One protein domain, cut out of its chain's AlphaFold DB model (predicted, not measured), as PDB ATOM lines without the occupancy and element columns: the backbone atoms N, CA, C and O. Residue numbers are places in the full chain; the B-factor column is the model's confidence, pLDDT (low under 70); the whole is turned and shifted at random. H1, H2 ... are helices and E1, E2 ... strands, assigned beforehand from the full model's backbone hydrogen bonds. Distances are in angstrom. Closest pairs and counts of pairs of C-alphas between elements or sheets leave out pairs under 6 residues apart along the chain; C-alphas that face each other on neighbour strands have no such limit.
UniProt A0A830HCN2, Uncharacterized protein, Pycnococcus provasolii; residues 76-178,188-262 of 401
ATOM      1  N   TYR A  76     172.692 117.604 199.317       88.62
ATOM      2  CA  TYR A  76     171.920 116.750 198.423       88.62
ATOM      3  C   TYR A  76     171.275 117.604 197.342       88.62
ATOM      4  O   TYR A  76     170.880 118.747 197.582       88.62
ATOM      5  N   ALA A  77     171.156 117.053 196.140       87.81
ATOM      6  CA  ALA A  77     170.418 117.712 195.078       87.81
ATOM      7  C   ALA A  77     168.926 117.719 195.421       87.81
ATOM      8  O   ALA A  77     168.352 116.679 195.749       87.81
ATOM      9  N   LEU A  78     168.281 118.882 195.309       85.75
ATOM     10  CA  LEU A  78     166.827 118.944 195.304       85.75
ATOM     11  C   LEU A  78     166.318 118.102 194.126       85.75
ATOM     12  O   LEU A  78     166.741 118.352 192.992       85.75
ATOM     13  N   PRO A  79     165.382 117.162 194.352       74.50
ATOM     14  CA  PRO A  79     164.667 116.485 193.280       74.50
ATOM     15  C   PRO A  79     163.686 117.482 192.656       74.50
ATOM     16  O   PRO A  79     162.480 117.449 192.882       74.50
ATOM     17  N   LYS A  80     164.224 118.451 191.922       75.12
ATOM     18  CA  LYS A  80     163.440 119.414 191.170       75.12
ATOM     19  C   LYS A  80     163.129 118.797 189.817       75.12
ATOM     20  O   LYS A  80     164.022 118.265 189.157       75.12
ATOM     21  N   ALA A  81     161.869 118.877 189.406       67.94
ATOM     22  CA  ALA A  81     161.508 118.544 188.039       67.94
ATOM     23  C   ALA A  81     162.337 119.420 187.089       67.94
ATOM     24  O   ALA A  81     162.455 120.630 187.299       67.94
ATOM     25  N   VAL A  82     162.934 118.803 186.069       73.75
ATOM     26  CA  VAL A  82     163.567 119.549 184.977       73.75
ATOM     27  C   VAL A  82     162.513 120.516 184.425       73.75
ATOM     28  O   VAL A  82     161.395 120.056 184.175       73.75
ATOM     29  N   PRO A  83     162.824 121.819 184.251       77.38
ATOM     30  CA  PRO A  83     161.848 122.793 183.776       77.38
ATOM     31  C   PRO A  83     161.164 122.283 182.509       77.38
ATOM     32  O   PRO A  83     161.843 121.966 181.524       77.38
ATOM     33  N   GLY A  84     159.835 122.190 182.538       73.38
ATOM     34  CA  GLY A  84     159.034 121.736 181.409       73.38
ATOM     35  C   GLY A  84     159.153 122.696 180.223       73.38
ATOM     36  O   GLY A  84     159.670 123.804 180.379       73.38
ATOM     37  N   PRO A  85     158.678 122.326 179.020       73.56
ATOM     38  CA  PRO A  85     158.832 123.125 177.797       73.56
ATOM     39  C   PRO A  85     158.348 124.577 177.921       73.56
ATOM     40  O   PRO A  85     158.885 125.457 177.253       73.56
ATOM     41  N   THR A  86     157.356 124.809 178.781       75.12
ATOM     42  CA  THR A  86     156.717 126.103 179.057       75.12
ATOM     43  C   THR A  86     157.398 126.915 180.155       75.12
ATOM     44  O   THR A  86     157.088 128.093 180.314       75.12
ATOM     45  N   ASP A  87     158.296 126.303 180.924       85.50
ATOM     46  CA  ASP A  87     158.932 126.950 182.063       85.50
ATOM     47  C   ASP A  87     160.096 127.823 181.611       85.50
ATOM     48  O   ASP A  87     160.834 127.492 180.677       85.50
ATOM     49  N   ARG A  88     160.279 128.944 182.312       93.75
ATOM     50  CA  ARG A  88     161.386 129.852 182.044       93.75
ATOM     51  C   ARG A  88     162.682 129.294 182.637       93.75
ATOM     52  O   ARG A  88     162.753 129.106 183.848       93.75
ATOM     53  N   CYS A  89     163.715 129.082 181.822       94.06
ATOM     54  CA  CYS A  89     165.011 128.613 182.317       94.06
ATOM     55  C   CYS A  89     165.860 129.755 182.888       94.06
ATOM     56  O   CYS A  89     165.898 130.869 182.350       94.06
ATOM     57  N   ARG A  90     166.619 129.452 183.948       95.00
ATOM     58  CA  ARG A  90     167.838 130.205 184.273       95.00
ATOM     59  C   ARG A  90     168.942 129.870 183.271       95.00
ATOM     60  O   ARG A  90     168.884 128.842 182.601       95.00
ATOM     61  N   PHE A  91     169.933 130.752 183.159       94.31
ATOM     62  CA  PHE A  91     171.038 130.579 182.222       94.31
ATOM     63  C   PHE A  91     172.334 131.250 182.704       94.31
ATOM     64  O   PHE A  91     172.314 132.143 183.563       94.31
ATOM     65  N   THR A  92     173.480 130.815 182.174       93.50
ATOM     66  CA  THR A  92     174.792 131.358 182.540       93.50
ATOM     67  C   THR A  92     174.975 132.768 181.982       93.50
ATOM     68  O   THR A  92     174.689 133.060 180.825       93.50
ATOM     69  N   LYS A  93     175.495 133.675 182.814       88.69
ATOM     70  CA  LYS A  93     175.731 135.082 182.442       88.69
ATOM     71  C   LYS A  93     177.198 135.396 182.103       88.69
ATOM     72  O   LYS A  93     177.529 136.564 181.953       88.69
ATOM     73  N   GLY A  94     178.075 134.388 182.053       79.50
ATOM     74  CA  GLY A  94     179.530 134.578 182.011       79.50
ATOM     75  C   GLY A  94     180.130 134.670 180.606       79.50
ATOM     76  O   GLY A  94     180.921 135.567 180.336       79.50
ATOM     77  N   GLY A  95     179.769 133.759 179.706       77.88
ATOM     78  CA  GLY A  95     180.358 133.656 178.374       77.88
ATOM     79  C   GLY A  95     179.843 134.715 177.406       77.88
ATOM     80  O   GLY A  95     178.709 135.169 177.519       77.88
ATOM     81  N   ALA A  96     180.661 135.115 176.429       83.69
ATOM     82  CA  ALA A  96     180.248 136.039 175.365       83.69
ATOM     83  C   ALA A  96     179.418 135.343 174.267       83.69
ATOM     84  O   ALA A  96     178.446 135.916 173.775       83.69
ATOM     85  N   HIS A  97     179.785 134.106 173.921       88.00
ATOM     86  CA  HIS A  97     179.307 133.423 172.711       88.00
ATOM     87  C   HIS A  97     178.401 132.220 172.975       88.00
ATOM     88  O   HIS A  97     177.574 131.893 172.133       88.00
ATOM     89  N   ILE A  98     178.550 131.573 174.129       90.44
ATOM     90  CA  ILE A  98     177.809 130.366 174.499       90.44
ATOM     91  C   ILE A  98     177.030 130.665 175.776       90.44
ATOM     92  O   ILE A  98     177.463 131.470 176.605       90.44
ATOM     93  N   ILE A  99     175.870 130.035 175.911       92.75
ATOM     94  CA  ILE A  99     175.036 130.046 177.107       92.75
ATOM     95  C   ILE A  99     174.730 128.597 177.482       92.75
ATOM     96  O   ILE A  99     174.475 127.780 176.601       92.75
ATOM     97  N   THR A 100     174.712 128.306 178.780       93.38
ATOM     98  CA  THR A 100     174.139 127.074 179.335       93.38
ATOM     99  C   THR A 100     172.847 127.413 180.051       93.38
ATOM    100  O   THR A 100     172.830 128.358 180.841       93.38
ATOM    101  N   ASP A 101     171.778 126.666 179.801       94.00
ATOM    102  CA  ASP A 101     170.505 126.824 180.505       94.00
ATOM    103  C   ASP A 101     170.371 125.888 181.725       94.00
ATOM    104  O   ASP A 101     171.191 125.003 181.961       94.00
ATOM    105  N   GLU A 102     169.312 126.063 182.514       93.25
ATOM    106  CA  GLU A 102     168.980 125.225 183.681       93.25
ATOM    107  C   GLU A 102     168.754 123.747 183.333       93.25
ATOM    108  O   GLU A 102     168.887 122.860 184.182       93.25
ATOM    109  N   ARG A 103     168.467 123.465 182.060       91.12
ATOM    110  CA  ARG A 103     168.380 122.109 181.531       91.12
ATOM    111  C   ARG A 103     169.756 121.545 181.178       91.12
ATOM    112  O   ARG A 103     169.833 120.358 180.890       91.12
ATOM    113  N   GLY A 104     170.840 122.288 181.363       91.25
ATOM    114  CA  GLY A 104     172.197 121.845 181.056       91.25
ATOM    115  C   GLY A 104     172.478 121.804 179.556       91.25
ATOM    116  O   GLY A 104     173.516 121.288 179.155       91.25
ATOM    117  N   ASN A 105     171.576 122.351 178.737       91.38
ATOM    118  CA  ASN A 105     171.782 122.470 177.306       91.38
ATOM    119  C   ASN A 105     172.658 123.687 177.043       91.38
ATOM    120  O   ASN A 105     172.480 124.740 177.664       91.38
ATOM    121  N   THR A 106     173.570 123.552 176.088       91.12
ATOM    122  CA  THR A 106     174.402 124.657 175.620       91.12
ATOM    123  C   THR A 106     174.000 125.080 174.223       91.12
ATOM    124  O   THR A 106     173.787 124.230 173.363       91.12
ATOM    125  N   CYS A 107     173.939 126.384 173.985       91.88
ATOM    126  CA  CYS A 107     173.657 126.950 172.671       91.88
ATOM    127  C   CYS A 107     174.455 128.233 172.450       91.88
ATOM    128  O   CYS A 107     174.958 128.844 173.404       91.88
ATOM    129  N   ALA A 108     174.571 128.658 171.192       92.62
ATOM    130  CA  ALA A 108     175.092 129.986 170.911       92.62
ATOM    131  C   ALA A 108     174.152 131.043 171.508       92.62
ATOM    132  O   ALA A 108     172.932 130.872 171.544       92.62
ATOM    133  N   ARG A 109     174.691 132.183 171.948       91.75
ATOM    134  CA  ARG A 109     173.864 133.273 172.497       91.75
ATOM    135  C   ARG A 109     172.808 133.779 171.502       91.75
ATOM    136  O   ARG A 109     171.758 134.237 171.932       91.75
ATOM    137  N   SER A 110     173.065 133.674 170.200       93.00
ATOM    138  CA  SER A 110     172.111 134.004 169.130       93.00
ATOM    139  C   SER A 110     170.947 133.014 169.005       93.00
ATOM    140  O   SER A 110     169.905 133.371 168.471       93.00
ATOM    141  N   GLU A 111     171.115 131.781 169.480       92.69
ATOM    142  CA  GLU A 111     170.107 130.710 169.429       92.69
ATOM    143  C   GLU A 111     169.260 130.644 170.707       92.69
ATOM    144  O   GLU A 111     168.260 129.927 170.773       92.69
ATOM    145  N   TRP A 112     169.668 131.381 171.740       92.75
ATOM    146  CA  TRP A 112     168.955 131.476 173.002       92.75
ATOM    147  C   TRP A 112     167.592 132.142 172.806       92.75
ATOM    148  O   TRP A 112     167.490 133.240 172.258       92.75
ATOM    149  N   ASN A 113     166.532 131.494 173.287       92.50
ATOM    150  CA  ASN A 113     165.183 132.034 173.186       92.50
ATOM    151  C   ASN A 113     164.919 133.004 174.355       92.50
ATOM    152  O   ASN A 113     164.820 132.553 175.496       92.50
ATOM    153  N   PRO A 114     164.741 134.317 174.116       91.69
ATOM    154  CA  PRO A 114     164.551 135.290 175.193       91.69
ATOM    155  C   PRO A 114     163.216 135.124 175.935       91.69
ATOM    156  O   PRO A 114     163.115 135.499 177.106       91.69
ATOM    157  N   SER A 115     162.200 134.549 175.281       91.56
ATOM    158  CA  SER A 115     160.865 134.351 175.854       91.56
ATOM    159  C   SER A 115     160.840 133.192 176.849       91.56
ATOM    160  O   SER A 115     160.280 133.331 177.935       91.56
ATOM    161  N   SER A 116     161.473 132.063 176.515       92.69
ATOM    162  CA  SER A 116     161.590 130.917 177.431       92.69
ATOM    163  C   SER A 116     162.838 130.980 178.310       92.69
ATOM    164  O   SER A 116     162.918 130.305 179.326       92.69
ATOM    165  N   GLY A 117     163.851 131.762 177.947       92.06
ATOM    166  CA  GLY A 117     165.144 131.764 178.626       92.06
ATOM    167  C   GLY A 117     165.949 130.467 178.467       92.06
ATOM    168  O   GLY A 117     167.019 130.372 179.065       92.06
ATOM    169  N   CYS A 118     165.471 129.493 177.686       93.31
ATOM    170  CA  CYS A 118     166.102 128.186 177.494       93.31
ATOM    171  C   CYS A 118     166.834 128.103 176.147       93.31
ATOM    172  O   CYS A 118     166.451 128.757 175.172       93.31
ATOM    173  N   CYS A 119     167.839 127.235 176.079       92.62
ATOM    174  CA  CYS A 119     168.412 126.787 174.818       92.62
ATOM    175  C   CYS A 119     167.447 125.804 174.119       92.62
ATOM    176  O   CYS A 119     166.647 125.130 174.782       92.62
ATOM    177  N   PRO A 120     167.480 125.709 172.776       90.75
ATOM    178  CA  PRO A 120     166.683 124.729 172.047       90.75
ATOM    179  C   PRO A 120     167.026 123.304 172.508       90.75
ATOM    180  O   PRO A 120     168.190 122.966 172.704       90.75
ATOM    181  N   ALA A 121     166.009 122.448 172.657       73.38
ATOM    182  CA  ALA A 121     166.164 121.078 173.169       73.38
ATOM    183  C   ALA A 121     167.029 120.162 172.276       73.38
ATOM    184  O   ALA A 121     167.410 119.080 172.703       73.38
ATOM    185  N   ALA A 122     167.347 120.597 171.053       60.16
ATOM    186  CA  ALA A 122     168.302 119.930 170.170       60.16
ATOM    187  C   ALA A 122     169.769 120.112 170.608       60.16
ATOM    188  O   ALA A 122     170.657 119.499 170.020       60.16
ATOM    189  N   GLY A 123     170.036 120.931 171.631       54.44
ATOM    190  CA  GLY A 123     171.339 120.985 172.274       54.44
ATOM    191  C   GLY A 123     171.581 119.687 173.030       54.44
ATOM    192  O   GLY A 123     171.135 119.542 174.164       54.44
ATOM    193  N   GLN A 124     172.277 118.737 172.404       58.47
ATOM    194  CA  GLN A 124     172.904 117.638 173.134       58.47
ATOM    195  C   GLN A 124     173.713 118.225 174.306       58.47
ATOM    196  O   GLN A 124     174.220 119.351 174.182       58.47
ATOM    197  N   PRO A 125     173.864 117.503 175.437       63.16
ATOM    198  CA  PRO A 125     174.888 117.877 176.406       63.16
ATOM    199  C   PRO A 125     176.193 118.094 175.631       63.16
ATOM    200  O   PRO A 125     176.424 117.365 174.658       63.16
ATOM    201  N   PRO A 126     177.013 119.101 175.994       64.31
ATOM    202  CA  PRO A 126     178.227 119.393 175.251       64.31
ATOM    203  C   PRO A 126     178.967 118.090 174.956       64.31
ATOM    204  O   PRO A 126     179.080 117.268 175.871       64.31
ATOM    205  N   PRO A 127     179.485 117.873 173.735       64.62
ATOM    206  CA  PRO A 127     180.232 116.658 173.413       64.62
ATOM    207  C   PRO A 127     181.326 116.364 174.449       64.62
ATOM    208  O   PRO A 127     181.566 115.213 174.799       64.62
ATOM    209  N   ALA A 128     181.907 117.424 175.022       66.31
ATOM    210  CA  ALA A 128     182.835 117.364 176.144       66.31
ATOM    211  C   ALA A 128     182.280 116.641 177.386       66.31
ATOM    212  O   ALA A 128     182.984 115.846 178.000       66.31
ATOM    213  N   CYS A 129     181.019 116.875 177.745       74.88
ATOM    214  CA  CYS A 129     180.362 116.203 178.864       74.88
ATOM    215  C   CYS A 129     180.015 114.748 178.531       74.88
ATOM    216  O   CYS A 129     180.169 113.877 179.381       74.88
ATOM    217  N   ALA A 130     179.597 114.473 177.291       72.75
ATOM    218  CA  ALA A 130     179.316 113.112 176.842       72.75
ATOM    219  C   ALA A 130     180.588 112.240 176.816       72.75
ATOM    220  O   ALA A 130     180.548 111.074 177.203       72.75
ATOM    221  N   ALA A 131     181.736 112.808 176.429       65.69
ATOM    222  CA  ALA A 131     183.033 112.127 176.489       65.69
ATOM    223  C   ALA A 131     183.456 111.813 177.937       65.69
ATOM    224  O   ALA A 131     183.887 110.700 178.232       65.69
ATOM    225  N   LEU A 132     183.240 112.763 178.856       66.75
ATOM    226  CA  LEU A 132     183.398 112.573 180.304       66.75
ATOM    227  C   LEU A 132     182.567 111.391 180.829       66.75
ATOM    228  O   LEU A 132     183.035 110.630 181.672       66.75
ATOM    229  N   GLU A 133     181.333 111.234 180.347       66.94
ATOM    230  CA  GLU A 133     180.447 110.132 180.741       66.94
ATOM    231  C   GLU A 133     180.848 108.790 180.132       66.94
ATOM    232  O   GLU A 133     180.701 107.756 180.786       66.94
ATOM    233  N   ALA A 134     181.373 108.804 178.907       67.69
ATOM    234  CA  ALA A 134     181.851 107.608 178.226       67.69
ATOM    235  C   ALA A 134     183.146 107.050 178.840       67.69
ATOM    236  O   ALA A 134     183.549 105.942 178.482       67.69
ATOM    237  N   GLY A 135     183.810 107.799 179.735       60.50
ATOM    238  CA  GLY A 135     185.101 107.415 180.315       60.50
ATOM    239  C   GLY A 135     186.177 107.203 179.250       60.50
ATOM    240  O   GLY A 135     187.187 106.552 179.500       60.50
ATOM    241  N   THR A 136     185.936 107.699 178.037       56.31
ATOM    242  CA  THR A 136     186.908 107.633 176.973       56.31
ATOM    243  C   THR A 136     187.872 108.774 177.224       56.31
ATOM    244  O   THR A 136     187.486 109.943 177.212       56.31
ATOM    245  N   ASP A 137     189.154 108.444 177.369       49.44
ATOM    246  CA  ASP A 137     190.268 109.384 177.210       49.44
ATOM    247  C   ASP A 137     190.356 109.870 175.753       49.44
ATOM    248  O   ASP A 137     191.443 110.009 175.185       49.44
ATOM    249  N   ALA A 138     189.206 110.082 175.100       47.09
ATOM    250  CA  ALA A 138     189.095 110.851 173.891       47.09
ATOM    251  C   ALA A 138     189.640 112.218 174.266       47.09
ATOM    252  O   ALA A 138     188.954 113.063 174.836       47.09
ATOM    253  N   LYS A 139     190.936 112.352 174.012       46.88
ATOM    254  CA  LYS A 139     191.728 113.556 174.016       46.88
ATOM    255  C   LYS A 139     191.049 114.465 173.005       46.88
ATOM    256  O   LYS A 139     191.445 114.511 171.848       46.88
ATOM    257  N   LEU A 140     189.934 115.069 173.421       50.78
ATOM    258  CA  LEU A 140     189.288 116.161 172.721       50.78
ATOM    259  C   LEU A 140     190.427 117.120 172.474       50.78
ATOM    260  O   LEU A 140     191.102 117.495 173.438       50.78
ATOM    261  N   ASP A 141     190.725 117.348 171.197       46.31
ATOM    262  CA  ASP A 141     191.891 118.108 170.790       46.31
ATOM    263  C   ASP A 141     191.992 119.325 171.702       46.31
ATOM    264  O   ASP A 141     191.094 120.166 171.728       46.31
ATOM    265  N   MET A 142     193.060 119.379 172.506       48.44
ATOM    266  CA  MET A 142     193.290 120.412 173.527       48.44
ATOM    267  C   MET A 142     193.245 121.839 172.945       48.44
ATOM    268  O   MET A 142     193.261 122.807 173.695       48.44
ATOM    269  N   GLY A 143     193.187 121.974 171.616       51.41
ATOM    270  CA  GLY A 143     192.974 123.228 170.905       51.41
ATOM    271  C   GLY A 143     191.529 123.738 170.894       51.41
ATOM    272  O   GLY A 143     191.334 124.915 170.593       51.41
ATOM    273  N   ASP A 144     190.516 122.931 171.229       61.50
ATOM    274  CA  ASP A 144     189.156 123.451 171.356       61.50
ATOM    275  C   ASP A 144     188.966 124.030 172.761       61.50
ATOM    276  O   ASP A 144     188.712 123.320 173.735       61.50
ATOM    277  N   ALA A 145     189.102 125.353 172.868       59.06
ATOM    278  CA  ALA A 145     189.056 126.140 174.104       59.06
ATOM    279  C   ALA A 145     187.736 126.020 174.908       59.06
ATOM    280  O   ALA A 145     187.461 126.836 175.786       59.06
ATOM    281  N   GLY A 146     186.852 125.080 174.568       64.31
ATOM    282  CA  GLY A 146     185.639 124.717 175.294       64.31
ATOM    283  C   GLY A 146     185.639 123.309 175.890       64.31
ATOM    284  O   GLY A 146     184.663 122.988 176.570       64.31
ATOM    285  N   ALA A 147     186.676 122.494 175.663       79.75
ATOM    286  CA  ALA A 147     186.741 121.117 176.143       79.75
ATOM    287  C   ALA A 147     186.830 121.024 177.676       79.75
ATOM    288  O   ALA A 147     187.239 121.965 178.367       79.75
ATOM    289  N   CYS A 148     186.426 119.865 178.193       81.00
ATOM    290  CA  CYS A 148     186.598 119.483 179.586       81.00
ATOM    291  C   CYS A 148     187.526 118.275 179.669       81.00
ATOM    292  O   CYS A 148     187.423 117.353 178.864       81.00
ATOM    293  N   GLU A 149     188.402 118.270 180.659       79.81
ATOM    294  CA  GLU A 149     189.297 117.160 180.942       79.81
ATOM    295  C   GLU A 149     188.605 116.145 181.864       79.81
ATOM    296  O   GLU A 149     188.062 116.506 182.912       79.81
ATOM    297  N   ALA A 150     188.618 114.867 181.470       78.00
ATOM    298  CA  ALA A 150     187.873 113.810 182.156       78.00
ATOM    299  C   ALA A 150     188.328 113.592 183.608       78.00
ATOM    300  O   ALA A 150     187.496 113.491 184.511       78.00
ATOM    301  N   ASN A 151     189.644 113.589 183.831       73.62
ATOM    302  CA  ASN A 151     190.247 113.298 185.134       73.62
ATOM    303  C   ASN A 151     190.048 114.434 186.133       73.62
ATOM    304  O   ASN A 151     189.654 114.215 187.275       73.62
ATOM    305  N   THR A 152     190.308 115.663 185.696       73.88
ATOM    306  CA  THR A 152     190.263 116.837 186.571       73.88
ATOM    307  C   THR A 152     188.851 117.404 186.686       73.88
ATOM    308  O   THR A 152     188.562 118.181 187.598       73.88
ATOM    309  N   LYS A 153     187.955 117.026 185.758       84.38
ATOM    310  CA  LYS A 153     186.616 117.604 185.591       84.38
ATOM    311  C   LYS A 153     186.681 119.136 185.569       84.38
ATOM    312  O   LYS A 153     185.832 119.828 186.142       84.38
ATOM    313  N   CYS A 154     187.729 119.647 184.931       85.00
ATOM    314  CA  CYS A 154     187.951 121.053 184.654       85.00
ATOM    315  C   CYS A 154     187.696 121.332 183.177       85.00
ATOM    316  O   CYS A 154     187.941 120.490 182.322       85.00
ATOM    317  N   CYS A 155     187.207 122.525 182.873       86.12
ATOM    318  CA  CYS A 155     186.802 122.950 181.546       86.12
ATOM    319  C   CYS A 155     187.378 124.326 181.217       86.12
ATOM    320  O   CYS A 155     187.566 125.173 182.102       86.12
ATOM    321  N   GLY A 156     187.582 124.584 179.926       84.19
ATOM    322  CA  GLY A 156     188.025 125.896 179.445       84.19
ATOM    323  C   GLY A 156     186.969 126.990 179.529       84.19
ATOM    324  O   GLY A 156     187.302 128.169 179.659       84.19
ATOM    325  N   ARG A 157     185.683 126.615 179.542       87.50
ATOM    326  CA  ARG A 157     184.553 127.554 179.603       87.50
ATOM    327  C   ARG A 157     183.636 127.275 180.781       87.50
ATOM    328  O   ARG A 157     183.374 126.126 181.141       87.50
ATOM    329  N   TYR A 158     183.115 128.360 181.340       90.00
ATOM    330  CA  TYR A 158     182.195 128.334 182.470       90.00
ATOM    331  C   TYR A 158     180.883 127.638 182.102       90.00
ATOM    332  O   TYR A 158     180.366 126.817 182.861       90.00
ATOM    333  N   GLU A 159     180.381 127.944 180.908       91.50
ATOM    334  CA  GLU A 159     179.210 127.330 180.294       91.50
ATOM    335  C   GLU A 159     179.357 125.807 180.244       91.50
ATOM    336  O   GLU A 159     178.508 125.090 180.781       91.50
ATOM    337  N   THR A 160     180.465 125.315 179.674       90.06
ATOM    338  CA  THR A 160     180.719 123.875 179.552       90.06
ATOM    339  C   THR A 160     180.829 123.212 180.924       90.06
ATOM    340  O   THR A 160     180.185 122.192 181.150       90.06
ATOM    341  N   CYS A 161     181.555 123.819 181.872       91.06
ATOM    342  CA  CYS A 161     181.628 123.309 183.245       91.06
ATOM    343  C   CYS A 161     180.237 123.171 183.867       91.06
ATOM    344  O   CYS A 161     179.898 122.124 184.417       91.06
ATOM    345  N   THR A 162     179.412 124.217 183.756       92.88
ATOM    346  CA  THR A 162     178.072 124.238 184.353       92.88
ATOM    347  C   THR A 162     177.194 123.146 183.741       92.88
ATOM    348  O   THR A 162     176.504 122.438 184.472       92.88
ATOM    349  N   ALA A 163     177.266 122.961 182.420       92.56
ATOM    350  CA  ALA A 163     176.535 121.917 181.709       92.56
ATOM    351  C   ALA A 163     176.958 120.511 182.161       92.56
ATOM    352  O   ALA A 163     176.106 119.699 182.521       92.56
ATOM    353  N   CYS A 164     178.266 120.237 182.224       91.44
ATOM    354  CA  CYS A 164     178.771 118.928 182.645       91.44
ATOM    355  C   CYS A 164     178.467 118.636 184.119       91.44
ATOM    356  O   CYS A 164     178.112 117.510 184.470       91.44
ATOM    357  N   CYS A 165     178.551 119.653 184.981       92.69
ATOM    358  CA  CYS A 165     178.151 119.538 186.377       92.69
ATOM    359  C   CYS A 165     176.674 119.150 186.504       92.69
ATOM    360  O   CYS A 165     176.349 118.215 187.234       92.69
ATOM    361  N   LEU A 166     175.778 119.814 185.762       92.56
ATOM    362  CA  LEU A 166     174.346 119.503 185.785       92.56
ATOM    363  C   LEU A 166     174.064 118.068 185.329       92.56
ATOM    364  O   LEU A 166     173.227 117.401 185.937       92.56
ATOM    365  N   GLY A 167     174.777 117.588 184.305       89.62
ATOM    366  CA  GLY A 167     174.717 116.193 183.865       89.62
ATOM    367  C   GLY A 167     175.078 115.218 184.988       89.62
ATOM    368  O   GLY A 167     174.287 114.335 185.318       89.62
ATOM    369  N   GLN A 168     176.209 115.440 185.668       88.50
ATOM    370  CA  GLN A 168     176.630 114.581 186.783       88.50
ATOM    371  C   GLN A 168     175.666 114.627 187.968       88.50
ATOM    372  O   GLN A 168     175.334 113.580 188.519       88.50
ATOM    373  N   VAL A 169     175.175 115.809 188.344       90.12
ATOM    374  CA  VAL A 169     174.202 115.941 189.437       90.12
ATOM    375  C   VAL A 169     172.912 115.174 189.128       90.12
ATOM    376  O   VAL A 169     172.362 114.526 190.017       90.12
ATOM    377  N   ARG A 170     172.441 115.191 187.874       88.19
ATOM    378  CA  ARG A 170     171.272 114.399 187.463       88.19
ATOM    379  C   ARG A 170     171.542 112.910 187.492       88.19
ATOM    380  O   ARG A 170     170.733 112.186 188.053       88.19
ATOM    381  N   LYS A 171     172.691 112.472 186.976       86.25
ATOM    382  CA  LYS A 171     173.092 111.065 187.031       86.25
ATOM    383  C   LYS A 171     173.105 110.548 188.473       86.25
ATOM    384  O   LYS A 171     172.514 109.512 188.747       86.25
ATOM    385  N   LEU A 172     173.675 111.310 189.410       85.44
ATOM    386  CA  LEU A 172     173.646 110.976 190.841       85.44
ATOM    387  C   LEU A 172     172.217 110.905 191.404       85.44
ATOM    388  O   LEU A 172     171.929 110.062 192.255       85.44
ATOM    389  N   ALA A 173     171.325 111.786 190.946       84.19
ATOM    390  CA  ALA A 173     169.924 111.790 191.354       84.19
ATOM    391  C   ALA A 173     169.118 110.625 190.751       84.19
ATOM    392  O   ALA A 173     168.196 110.138 191.402       84.19
ATOM    393  N   ASP A 174     169.445 110.176 189.539       84.12
ATOM    394  CA  ASP A 174     168.784 109.052 188.872       84.12
ATOM    395  C   ASP A 174     169.278 107.705 189.415       84.12
ATOM    396  O   ASP A 174     168.459 106.859 189.763       84.12
ATOM    397  N   GLU A 175     170.586 107.550 189.640       83.38
ATOM    398  CA  GLU A 175     171.160 106.378 190.321       83.38
ATOM    399  C   GLU A 175     170.569 106.182 191.729       83.38
ATOM    400  O   GLU A 175     170.394 105.056 192.190       83.38
ATOM    401  N   ALA A 176     170.203 107.275 192.409       80.44
ATOM    402  CA  ALA A 176     169.523 107.210 193.698       80.44
ATOM    403  C   ALA A 176     168.082 106.660 193.621       80.44
ATOM    404  O   ALA A 176     167.553 106.226 194.645       80.44
ATOM    405  N   LYS A 177     167.431 106.677 192.445       77.81
ATOM    406  CA  LYS A 177     166.070 106.142 192.248       77.81
ATOM    407  C   LYS A 177     166.074 104.640 191.979       77.81
ATOM    408  O   LYS A 177     165.258 103.928 192.561       77.81
ATOM    409  N   ASP A 178     166.980 104.163 191.125       71.94
ATOM    410  CA  ASP A 178     167.011 102.761 190.662       71.94
ATOM    411  C   ASP A 178     167.335 101.775 191.782       71.94
ATOM    412  O   ASP A 178     166.905 100.625 191.804       71.94
ATOM    413  N   SER A 188     169.604 109.833 199.027       67.94
ATOM    414  CA  SER A 188     170.144 110.292 197.746       67.94
ATOM    415  C   SER A 188     171.679 110.288 197.810       67.94
ATOM    416  O   SER A 188     172.229 110.458 198.893       67.94
ATOM    417  N   LYS A 189     172.415 110.102 196.707       84.81
ATOM    418  CA  LYS A 189     173.875 110.303 196.764       84.81
ATOM    419  C   LYS A 189     174.154 111.757 197.157       84.81
ATOM    420  O   LYS A 189     173.549 112.676 196.599       84.81
ATOM    421  N   SER A 190     175.013 111.965 198.153       87.94
ATOM    422  CA  SER A 190     175.386 113.312 198.580       87.94
ATOM    423  C   SER A 190     176.180 114.011 197.482       87.94
ATOM    424  O   SER A 190     177.005 113.395 196.809       87.94
ATOM    425  N   LEU A 191     175.945 115.307 197.319       88.44
ATOM    426  CA  LEU A 191     176.743 116.155 196.454       88.44
ATOM    427  C   LEU A 191     178.117 116.413 197.086       88.44
ATOM    428  O   LEU A 191     178.190 116.647 198.298       88.44
ATOM    429  N   PRO A 192     179.179 116.473 196.267       85.00
ATOM    430  CA  PRO A 192     180.484 116.960 196.687       85.00
ATOM    431  C   PRO A 192     180.423 118.310 197.413       85.00
ATOM    432  O   PRO A 192     179.656 119.192 196.992       85.00
ATOM    433  N   PRO A 193     181.259 118.554 198.437       79.12
ATOM    434  CA  PRO A 193     181.365 119.870 199.049       79.12
ATOM    435  C   PRO A 193     181.861 120.893 198.019       79.12
ATOM    436  O   PRO A 193     182.679 120.582 197.153       79.12
ATOM    437  N   LEU A 194     181.383 122.139 198.091       77.44
ATOM    438  CA  LEU A 194     181.721 123.179 197.105       77.44
ATOM    439  C   LEU A 194     183.217 123.513 197.086       77.44
ATOM    440  O   LEU A 194     183.814 123.556 196.012       77.44
ATOM    441  N   SER A 195     183.836 123.661 198.257       73.44
ATOM    442  CA  SER A 195     185.281 123.510 198.410       73.44
ATOM    443  C   SER A 195     185.648 123.095 199.829       73.44
ATOM    444  O   SER A 195     184.991 123.474 200.800       73.44
ATOM    445  N   VAL A 196     186.722 122.313 199.923       68.44
ATOM    446  CA  VAL A 196     187.271 121.817 201.189       68.44
ATOM    447  C   VAL A 196     188.017 122.932 201.929       68.44
ATOM    448  O   VAL A 196     187.866 123.095 203.134       68.44
ATOM    449  N   GLU A 197     188.770 123.755 201.195       65.69
ATOM    450  CA  GLU A 197     189.664 124.770 201.771       65.69
ATOM    451  C   GLU A 197     188.942 125.978 202.390       65.69
ATOM    452  O   GLU A 197     189.465 126.613 203.301       65.69
ATOM    453  N   HIS A 198     187.741 126.316 201.907       72.00
ATOM    454  CA  HIS A 198     187.051 127.562 202.267       72.00
ATOM    455  C   HIS A 198     185.623 127.315 202.768       72.00
ATOM    456  O   HIS A 198     184.697 128.061 202.445       72.00
ATOM    457  N   SER A 199     185.438 126.269 203.578       74.25
ATOM    458  CA  SER A 199     184.133 125.822 204.093       74.25
ATOM    459  C   SER A 199     183.274 126.944 204.697       74.25
ATOM    460  O   SER A 199     182.062 126.957 204.508       74.25
ATOM    461  N   SER A 200     183.876 127.939 205.353       77.31
ATOM    462  CA  SER A 200     183.151 129.060 205.973       77.31
ATOM    463  C   SER A 200     182.431 129.975 204.973       77.31
ATOM    464  O   SER A 200     181.332 130.452 205.263       77.31
ATOM    465  N   MET A 201     183.016 130.215 203.794       76.31
ATOM    466  CA  MET A 201     182.387 131.011 202.730       76.31
ATOM    467  C   MET A 201     181.204 130.260 202.130       76.31
ATOM    468  O   MET A 201     180.147 130.839 201.878       76.31
ATOM    469  N   TRP A 202     181.369 128.951 201.971       81.50
ATOM    470  CA  TRP A 202     180.335 128.077 201.441       81.50
ATOM    471  C   TRP A 202     179.179 127.894 202.396       81.50
ATOM    472  O   TRP A 202     178.043 127.990 201.959       81.50
ATOM    473  N   ASN A 203     179.438 127.716 203.687       83.44
ATOM    474  CA  ASN A 203     178.382 127.556 204.682       83.44
ATOM    475  C   ASN A 203     177.435 128.761 204.686       83.44
ATOM    476  O   ASN A 203     176.225 128.573 204.651       83.44
ATOM    477  N   LYS A 204     177.960 129.990 204.585       86.25
ATOM    478  CA  LYS A 204     177.122 131.198 204.453       86.25
ATOM    479  C   LYS A 204     176.281 131.208 203.179       86.25
ATOM    480  O   LYS A 204     175.142 131.665 203.194       86.25
ATOM    481  N   TRP A 205     176.842 130.743 202.064       87.81
ATOM    482  CA  TRP A 205     176.081 130.625 200.824       87.81
ATOM    483  C   TRP A 205     174.991 129.554 200.947       87.81
ATOM    484  O   TRP A 205     173.839 129.829 200.624       87.81
ATOM    485  N   ILE A 206     175.327 128.382 201.489       86.56
ATOM    486  CA  ILE A 206     174.400 127.275 201.749       86.56
ATOM    487  C   ILE A 206     173.259 127.739 202.658       86.56
ATOM    488  O   ILE A 206     172.108 127.449 202.365       86.56
ATOM    489  N   GLU A 207     173.540 128.519 203.700       86.88
ATOM    490  CA  GLU A 207     172.514 129.126 204.561       86.88
ATOM    491  C   GLU A 207     171.566 130.062 203.791       86.88
ATOM    492  O   GLU A 207     170.408 130.207 204.171       86.88
ATOM    493  N   SER A 208     172.036 130.694 202.710       86.88
ATOM    494  CA  SER A 208     171.233 131.632 201.916       86.88
ATOM    495  C   SER A 208     170.375 130.981 200.826       86.88
ATOM    496  O   SER A 208     169.356 131.556 200.449       86.88
ATOM    497  N   VAL A 209     170.774 129.813 200.304       85.81
ATOM    498  CA  VAL A 209     170.079 129.151 199.177       85.81
ATOM    499  C   VAL A 209     169.558 127.752 199.491       85.81
ATOM    500  O   VAL A 209     168.731 127.220 198.752       85.81
ATOM    501  N   GLY A 210     170.084 127.122 200.534       83.81
ATOM    502  CA  GLY A 210     169.791 125.749 200.896       83.81
ATOM    503  C   GLY A 210     168.494 125.628 201.679       83.81
ATOM    504  O   GLY A 210     168.094 126.525 202.419       83.81
ATOM    505  N   VAL A 211     167.848 124.476 201.536       85.31
ATOM    506  CA  VAL A 211     166.666 124.102 202.315       85.31
ATOM    507  C   VAL A 211     167.043 122.923 203.198       85.31
ATOM    508  O   VAL A 211     167.626 121.953 202.721       85.31
ATOM    509  N   THR A 212     166.720 122.972 204.488       84.31
ATOM    510  CA  THR A 212     166.962 121.842 205.396       84.31
ATOM    511  C   THR A 212     166.266 120.587 204.892       84.31
ATOM    512  O   THR A 212     165.061 120.611 204.625       84.31
ATOM    513  N   ALA A 213     167.009 119.490 204.766       80.75
ATOM    514  CA  ALA A 213     166.434 118.221 204.364       80.75
ATOM    515  C   ALA A 213     165.589 117.638 205.502       80.75
ATOM    516  O   ALA A 213     165.967 117.679 206.674       80.75
ATOM    517  N   ASP A 214     164.440 117.083 205.141       80.81
ATOM    518  CA  ASP A 214     163.523 116.468 206.090       80.81
ATOM    519  C   ASP A 214     164.014 115.063 206.464       80.81
ATOM    520  O   ASP A 214     164.071 114.168 205.616       80.81
ATOM    521  N   ALA A 215     164.348 114.859 207.741       79.00
ATOM    522  CA  ALA A 215     164.811 113.569 208.247       79.00
ATOM    523  C   ALA A 215     163.772 112.447 208.056       79.00
ATOM    524  O   ALA A 215     164.148 111.290 207.880       79.00
ATOM    525  N   SER A 216     162.473 112.775 208.012       77.31
ATOM    526  CA  SER A 216     161.408 111.795 207.750       77.31
ATOM    527  C   SER A 216     161.470 111.200 206.339       77.31
ATOM    528  O   SER A 216     160.935 110.120 206.100       77.31
ATOM    529  N   LYS A 217     162.174 111.866 205.415       80.62
ATOM    530  CA  LYS A 217     162.418 111.395 204.045       80.62
ATOM    531  C   LYS A 217     163.714 110.588 203.908       80.62
ATOM    532  O   LYS A 217     164.136 110.310 202.791       80.62
ATOM    533  N   GLY A 218     164.347 110.217 205.024       81.81
ATOM    534  CA  GLY A 218     165.561 109.398 205.040       81.81
ATOM    535  C   GLY A 218     166.867 110.179 204.869       81.81
ATOM    536  O   GLY A 218     167.914 109.566 204.670       81.81
ATOM    537  N   TYR A 219     166.838 111.512 204.955       82.81
ATOM    538  CA  TYR A 219     168.062 112.318 204.967       82.81
ATOM    539  C   TYR A 219     168.697 112.339 206.367       82.81
ATOM    540  O   TYR A 219     167.975 112.463 207.361       82.81
ATOM    541  N   PRO A 220     170.037 112.272 206.483       85.75
ATOM    542  CA  PRO A 220     170.710 112.454 207.764       85.75
ATOM    543  C   PRO A 220     170.360 113.808 208.415       85.75
ATOM    544  O   PRO A 220     170.186 114.802 207.701       85.75
ATOM    545  N   PRO A 221     170.295 113.906 209.753       85.75
ATOM    546  CA  PRO A 221     170.102 115.183 210.437       85.75
ATOM    547  C   PRO A 221     171.159 116.221 210.034       85.75
ATOM    548  O   PRO A 221     172.346 115.912 209.972       85.75
ATOM    549  N   GLY A 222     170.729 117.457 209.767       85.81
ATOM    550  CA  GLY A 222     171.622 118.547 209.345       85.81
ATOM    551  C   GLY A 222     171.975 118.555 207.852       85.81
ATOM    552  O   GLY A 222     172.772 119.384 207.417       85.81
ATOM    553  N   SER A 223     171.376 117.662 207.064       88.56
ATOM    554  CA  SER A 223     171.507 117.659 205.607       88.56
ATOM    555  C   SER A 223     170.825 118.867 204.973       88.56
ATOM    556  O   SER A 223     169.786 119.333 205.450       88.56
ATOM    557  N   VAL A 224     171.378 119.349 203.860       90.38
ATOM    558  CA  VAL A 224     170.835 120.492 203.120       90.38
ATOM    559  C   VAL A 224     170.559 120.097 201.677       90.38
ATOM    560  O   VAL A 224     171.418 119.563 200.980       90.38
ATOM    561  N   LEU A 225     169.345 120.385 201.228       90.50
ATOM    562  CA  LEU A 225     168.918 120.244 199.850       90.50
ATOM    563  C   LEU A 225     169.223 121.532 199.086       90.50
ATOM    564  O   LEU A 225     168.851 122.625 199.518       90.50
ATOM    565  N   ILE A 226     169.884 121.400 197.942       91.38
ATOM    566  CA  ILE A 226     170.292 122.525 197.100       91.38
ATOM    567  C   ILE A 226     169.785 122.321 195.680       91.38
ATOM    568  O   ILE A 226     169.827 121.224 195.124       91.38
ATOM    569  N   ASP A 227     169.304 123.403 195.081       91.75
ATOM    570  CA  ASP A 227     168.898 123.430 193.684       91.75
ATOM    571  C   ASP A 227     170.108 123.121 192.767       91.75
ATOM    572  O   ASP A 227     171.137 123.797 192.875       91.75
ATOM    573  N   PRO A 228     170.023 122.115 191.868       93.06
ATOM    574  CA  PRO A 228     171.158 121.683 191.043       93.06
ATOM    575  C   PRO A 228     171.814 122.802 190.233       93.06
ATOM    576  O   PRO A 228     173.032 122.813 190.058       93.06
ATOM    577  N   TRP A 229     171.012 123.753 189.751       94.19
ATOM    578  CA  TRP A 229     171.521 124.899 189.012       94.19
ATOM    579  C   TRP A 229     172.324 125.833 189.903       94.19
ATOM    580  O   TRP A 229     173.439 126.182 189.529       94.19
ATOM    581  N   GLU A 230     171.804 126.207 191.074       92.62
ATOM    582  CA  GLU A 230     172.557 127.038 192.020       92.62
ATOM    583  C   GLU A 230     173.863 126.354 192.429       92.62
ATOM    584  O   GLU A 230     174.922 126.977 192.370       92.62
ATOM    585  N   TYR A 231     173.811 125.055 192.742       92.19
ATOM    586  CA  TYR A 231     174.999 124.265 193.063       92.19
ATOM    587  C   TYR A 231     176.041 124.320 191.941       92.19
ATOM    588  O   TYR A 231     177.176 124.719 192.186       92.19
ATOM    589  N   CYS A 232     175.672 123.977 190.705       93.00
ATOM    590  CA  CYS A 232     176.621 123.912 189.594       93.00
ATOM    591  C   CYS A 232     177.109 125.285 189.134       93.00
ATOM    592  O   CYS A 232     178.302 125.459 188.876       93.00
ATOM    593  N   ALA A 233     176.218 126.276 189.070       91.81
ATOM    594  CA  ALA A 233     176.576 127.638 188.703       91.81
ATOM    595  C   ALA A 233     177.606 128.216 189.675       91.81
ATOM    596  O   ALA A 233     178.507 128.938 189.245       91.81
ATOM    597  N   VAL A 234     177.482 127.888 190.961       89.31
ATOM    598  CA  VAL A 234     178.404 128.310 192.007       89.31
ATOM    599  C   VAL A 234     179.663 127.450 192.002       89.31
ATOM    600  O   VAL A 234     180.743 128.006 191.823       89.31
ATOM    601  N   LYS A 235     179.569 126.119 192.059       87.19
ATOM    602  CA  LYS A 235     180.720 125.196 191.990       87.19
ATOM    603  C   LYS A 235     181.660 125.563 190.836       87.19
ATOM    604  O   LYS A 235     182.829 125.849 191.074       87.19
ATOM    605  N   CYS A 236     181.133 125.721 189.622       88.12
ATOM    606  CA  CYS A 236     181.926 126.099 188.451       88.12
ATOM    607  C   CYS A 236     182.469 127.534 188.473       88.12
ATOM    608  O   CYS A 236     183.466 127.800 187.811       88.12
ATOM    609  N   ARG A 237     181.842 128.470 189.203       83.44
ATOM    610  CA  ARG A 237     182.376 129.835 189.388       83.44
ATOM    611  C   ARG A 237     183.442 129.923 190.467       83.44
ATOM    612  O   ARG A 237     184.261 130.834 190.410       83.44
ATOM    613  N   THR A 238     183.349 129.077 191.489       65.44
ATOM    614  CA  THR A 238     183.960 129.360 192.793       65.44
ATOM    615  C   THR A 238     184.780 128.218 193.384       65.44
ATOM    616  O   THR A 238     185.231 128.352 194.515       65.44
ATOM    617  N   GLN A 239     185.076 127.133 192.660       54.56
ATOM    618  CA  GLN A 239     186.078 126.196 193.174       54.56
ATOM    619  C   GLN A 239     187.432 126.879 193.390       54.56
ATOM    620  O   GLN A 239     187.951 127.561 192.506       54.56
ATOM    621  N   ALA A 240     187.950 126.660 194.605       42.25
ATOM    622  CA  ALA A 240     189.284 127.013 195.064       42.25
ATOM    623  C   ALA A 240     190.275 126.606 193.969       42.25
ATOM    624  O   ALA A 240     190.382 125.442 193.604       42.25
ATOM    625  N   PHE A 241     190.909 127.557 193.307       40.12
ATOM    626  CA  PHE A 241     191.724 128.555 193.964       40.12
ATOM    627  C   PHE A 241     191.192 129.970 193.827       40.12
ATOM    628  O   PHE A 241     190.643 130.363 192.805       40.12
ATOM    629  N   MET A 242     191.401 130.736 194.889       39.91
ATOM    630  CA  MET A 242     190.980 132.111 195.142       39.91
ATOM    631  C   MET A 242     191.537 133.148 194.171       39.91
ATOM    632  O   MET A 242     191.641 134.323 194.500       39.91
ATOM    633  N   THR A 243     191.843 132.764 192.946       42.00
ATOM    634  CA  THR A 243     192.019 133.715 191.885       42.00
ATOM    635  C   THR A 243     191.682 133.053 190.546       42.00
ATOM    636  O   THR A 243     192.308 132.088 190.114       42.00
ATOM    637  N   VAL A 244     190.770 133.676 189.796       44.88
ATOM    638  CA  VAL A 244     190.836 133.634 188.328       44.88
ATOM    639  C   VAL A 244     192.284 133.902 187.866       44.88
ATOM    640  O   VAL A 244     192.694 133.331 186.869       44.88
ATOM    641  N   HIS A 245     193.097 134.654 188.631       42.41
ATOM    642  CA  HIS A 245     194.564 134.676 188.505       42.41
ATOM    643  C   HIS A 245     195.275 133.319 188.699       42.41
ATOM    644  O   HIS A 245     195.974 132.935 187.782       42.41
ATOM    645  N   GLU A 246     195.146 132.557 189.786       41.28
ATOM    646  CA  GLU A 246     195.906 131.310 189.997       41.28
ATOM    647  C   GLU A 246     195.558 130.243 188.968       41.28
ATOM    648  O   GLU A 246     196.467 129.632 188.420       41.28
ATOM    649  N   ASN A 247     194.279 130.033 188.650       41.66
ATOM    650  CA  ASN A 247     193.913 129.060 187.618       41.66
ATOM    651  C   ASN A 247     194.286 129.542 186.206       41.66
ATOM    652  O   ASN A 247     194.787 128.737 185.422       41.66
ATOM    653  N   ALA A 248     194.169 130.842 185.895       45.75
ATOM    654  CA  ALA A 248     194.685 131.377 184.628       45.75
ATOM    655  C   ALA A 248     196.224 131.356 184.536       45.75
ATOM    656  O   ALA A 248     196.746 131.282 183.428       45.75
ATOM    657  N   PHE A 249     196.945 131.387 185.666       43.50
ATOM    658  CA  PHE A 249     198.401 131.203 185.727       43.50
ATOM    659  C   PHE A 249     198.826 129.723 185.654       43.50
ATOM    660  O   PHE A 249     199.974 129.451 185.314       43.50
ATOM    661  N   ARG A 250     197.933 128.767 185.961       51.28
ATOM    662  CA  ARG A 250     198.208 127.314 185.946       51.28
ATOM    663  C   ARG A 250     198.063 126.695 184.565       51.28
ATOM    664  O   ARG A 250     198.995 126.056 184.096       51.28
ATOM    665  N   HIS A 251     196.897 126.875 183.949       56.62
ATOM    666  CA  HIS A 251     196.579 126.408 182.604       56.62
ATOM    667  C   HIS A 251     195.549 127.368 182.015       56.62
ATOM    668  O   HIS A 251     194.396 127.402 182.446       56.62
ATOM    669  N   SER A 252     195.957 128.155 181.017       63.94
ATOM    670  CA  SER A 252     195.081 129.116 180.334       63.94
ATOM    671  C   SER A 252     193.797 128.487 179.795       63.94
ATOM    672  O   SER A 252     192.800 129.200 179.632       63.94
ATOM    673  N   ASP A 253     193.834 127.173 179.576       68.38
ATOM    674  CA  ASP A 253     192.850 126.403 178.828       68.38
ATOM    675  C   ASP A 253     191.825 125.703 179.731       68.38
ATOM    676  O   ASP A 253     190.806 125.253 179.223       68.38
ATOM    677  N   PHE A 254     192.030 125.655 181.059       70.12
ATOM    678  CA  PHE A 254     191.116 124.999 182.010       70.12
ATOM    679  C   PHE A 254     190.941 125.838 183.281       70.12
ATOM    680  O   PHE A 254     191.745 125.785 184.208       70.12
ATOM    681  N   ARG A 255     189.870 126.639 183.329       78.56
ATOM    682  CA  ARG A 255     189.650 127.643 184.392       78.56
ATOM    683  C   ARG A 255     188.485 127.318 185.324       78.56
ATOM    684  O   ARG A 255     188.399 127.911 186.397       78.56
ATOM    685  N   TYR A 256     187.598 126.408 184.924       85.50
ATOM    686  CA  TYR A 256     186.329 126.151 185.607       85.50
ATOM    687  C   TYR A 256     186.194 124.666 185.928       85.50
ATOM    688  O   TYR A 256     186.180 123.860 185.006       85.50
ATOM    689  N   CYS A 257     186.072 124.290 187.200       83.94
ATOM    690  CA  CYS A 257     186.091 122.883 187.615       83.94
ATOM    691  C   CYS A 257     184.880 122.508 188.463       83.94
ATOM    692  O   CYS A 257     184.434 123.287 189.306       83.94
ATOM    693  N   PHE A 258     184.385 121.282 188.299       85.25
ATOM    694  CA  PHE A 258     183.239 120.767 189.057       85.25
ATOM    695  C   PHE A 258     183.492 119.431 189.759       85.25
ATOM    696  O   PHE A 258     182.696 119.053 190.616       85.25
ATOM    697  N   GLY A 259     184.596 118.746 189.454       76.88
ATOM    698  CA  GLY A 259     184.984 117.518 190.147       76.88
ATOM    699  C   GLY A 259     185.527 117.729 191.551       76.88
ATOM    700  O   GLY A 259     185.824 118.854 191.968       76.88
ATOM    701  N   GLU A 260     185.649 116.610 192.258       64.19
ATOM    702  CA  GLU A 260     186.483 116.480 193.447       64.19
ATOM    703  C   GLU A 260     187.913 116.125 193.035       64.19
ATOM    704  O   GLU A 260     188.148 115.490 192.006       64.19
ATOM    705  N   LEU A 261     188.857 116.561 193.861       53.47
ATOM    706  CA  LEU A 261     190.197 115.991 193.927       53.47
ATOM    707  C   LEU A 261     190.061 114.573 194.522       53.47
ATOM    708  O   LEU A 261     189.111 114.343 195.262       53.47
ATOM    709  N   ASP A 262     190.944 113.641 194.166       49.25
ATOM    710  CA  ASP A 262     190.793 112.191 194.390       49.25
ATOM    711  C   ASP A 262     190.351 111.718 195.801       49.25
ATOM    712  O   ASP A 262     190.417 112.442 196.797       49.25
TER     713      ASP A 262
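This is residues 76 to 178 and 188 to 262 of the 401 residues of an uncharacterized protein of Pycnococcus provasolii (UniProt A0A830HCN2). Which shape? With little regular structure, loops wrap round packed helices H2 and H4, with H1 and hairpin E1 E2 on H2. Which parts? Five named helices and three strands, mostly helix, hold 67 of 178 printed residues. The whole is compact, radius of gyration of the C-alphas 16.2 A, spans 49, 40 and 30 A.

What comes first? E1, residues 98 to 100, begins at C-alpha (177.809, 130.366, 174.499). E2 is 106 to 108, H1 127 to 134, H2 158 to 178, 30.8 A long. What follows? H3 is 199 to 209, E3 224 to 226, H4 228 to 238, and H5, 244 to 250, ends at C-alpha (198.208, 127.314, 185.946).

What touches? H2 touches H4 at a steep tilt of 42 degrees, closest C-alphas Thr 162 and Cys 232, 5.4 A. Which backbone pairs? In antiparallel hairpin E1 E2, N 99 and O 107 are 2.9 A apart. H2 has 16 of 17 O i to N i+4 pairs within hydrogen-bond range, other helices every pair.

What is cut? Residues 179 to 187 are not printed; C-alphas 178 and 188 are 10.8 A apart. What else? Link H1 to H2 is long; H5 has mean pLDDT 44.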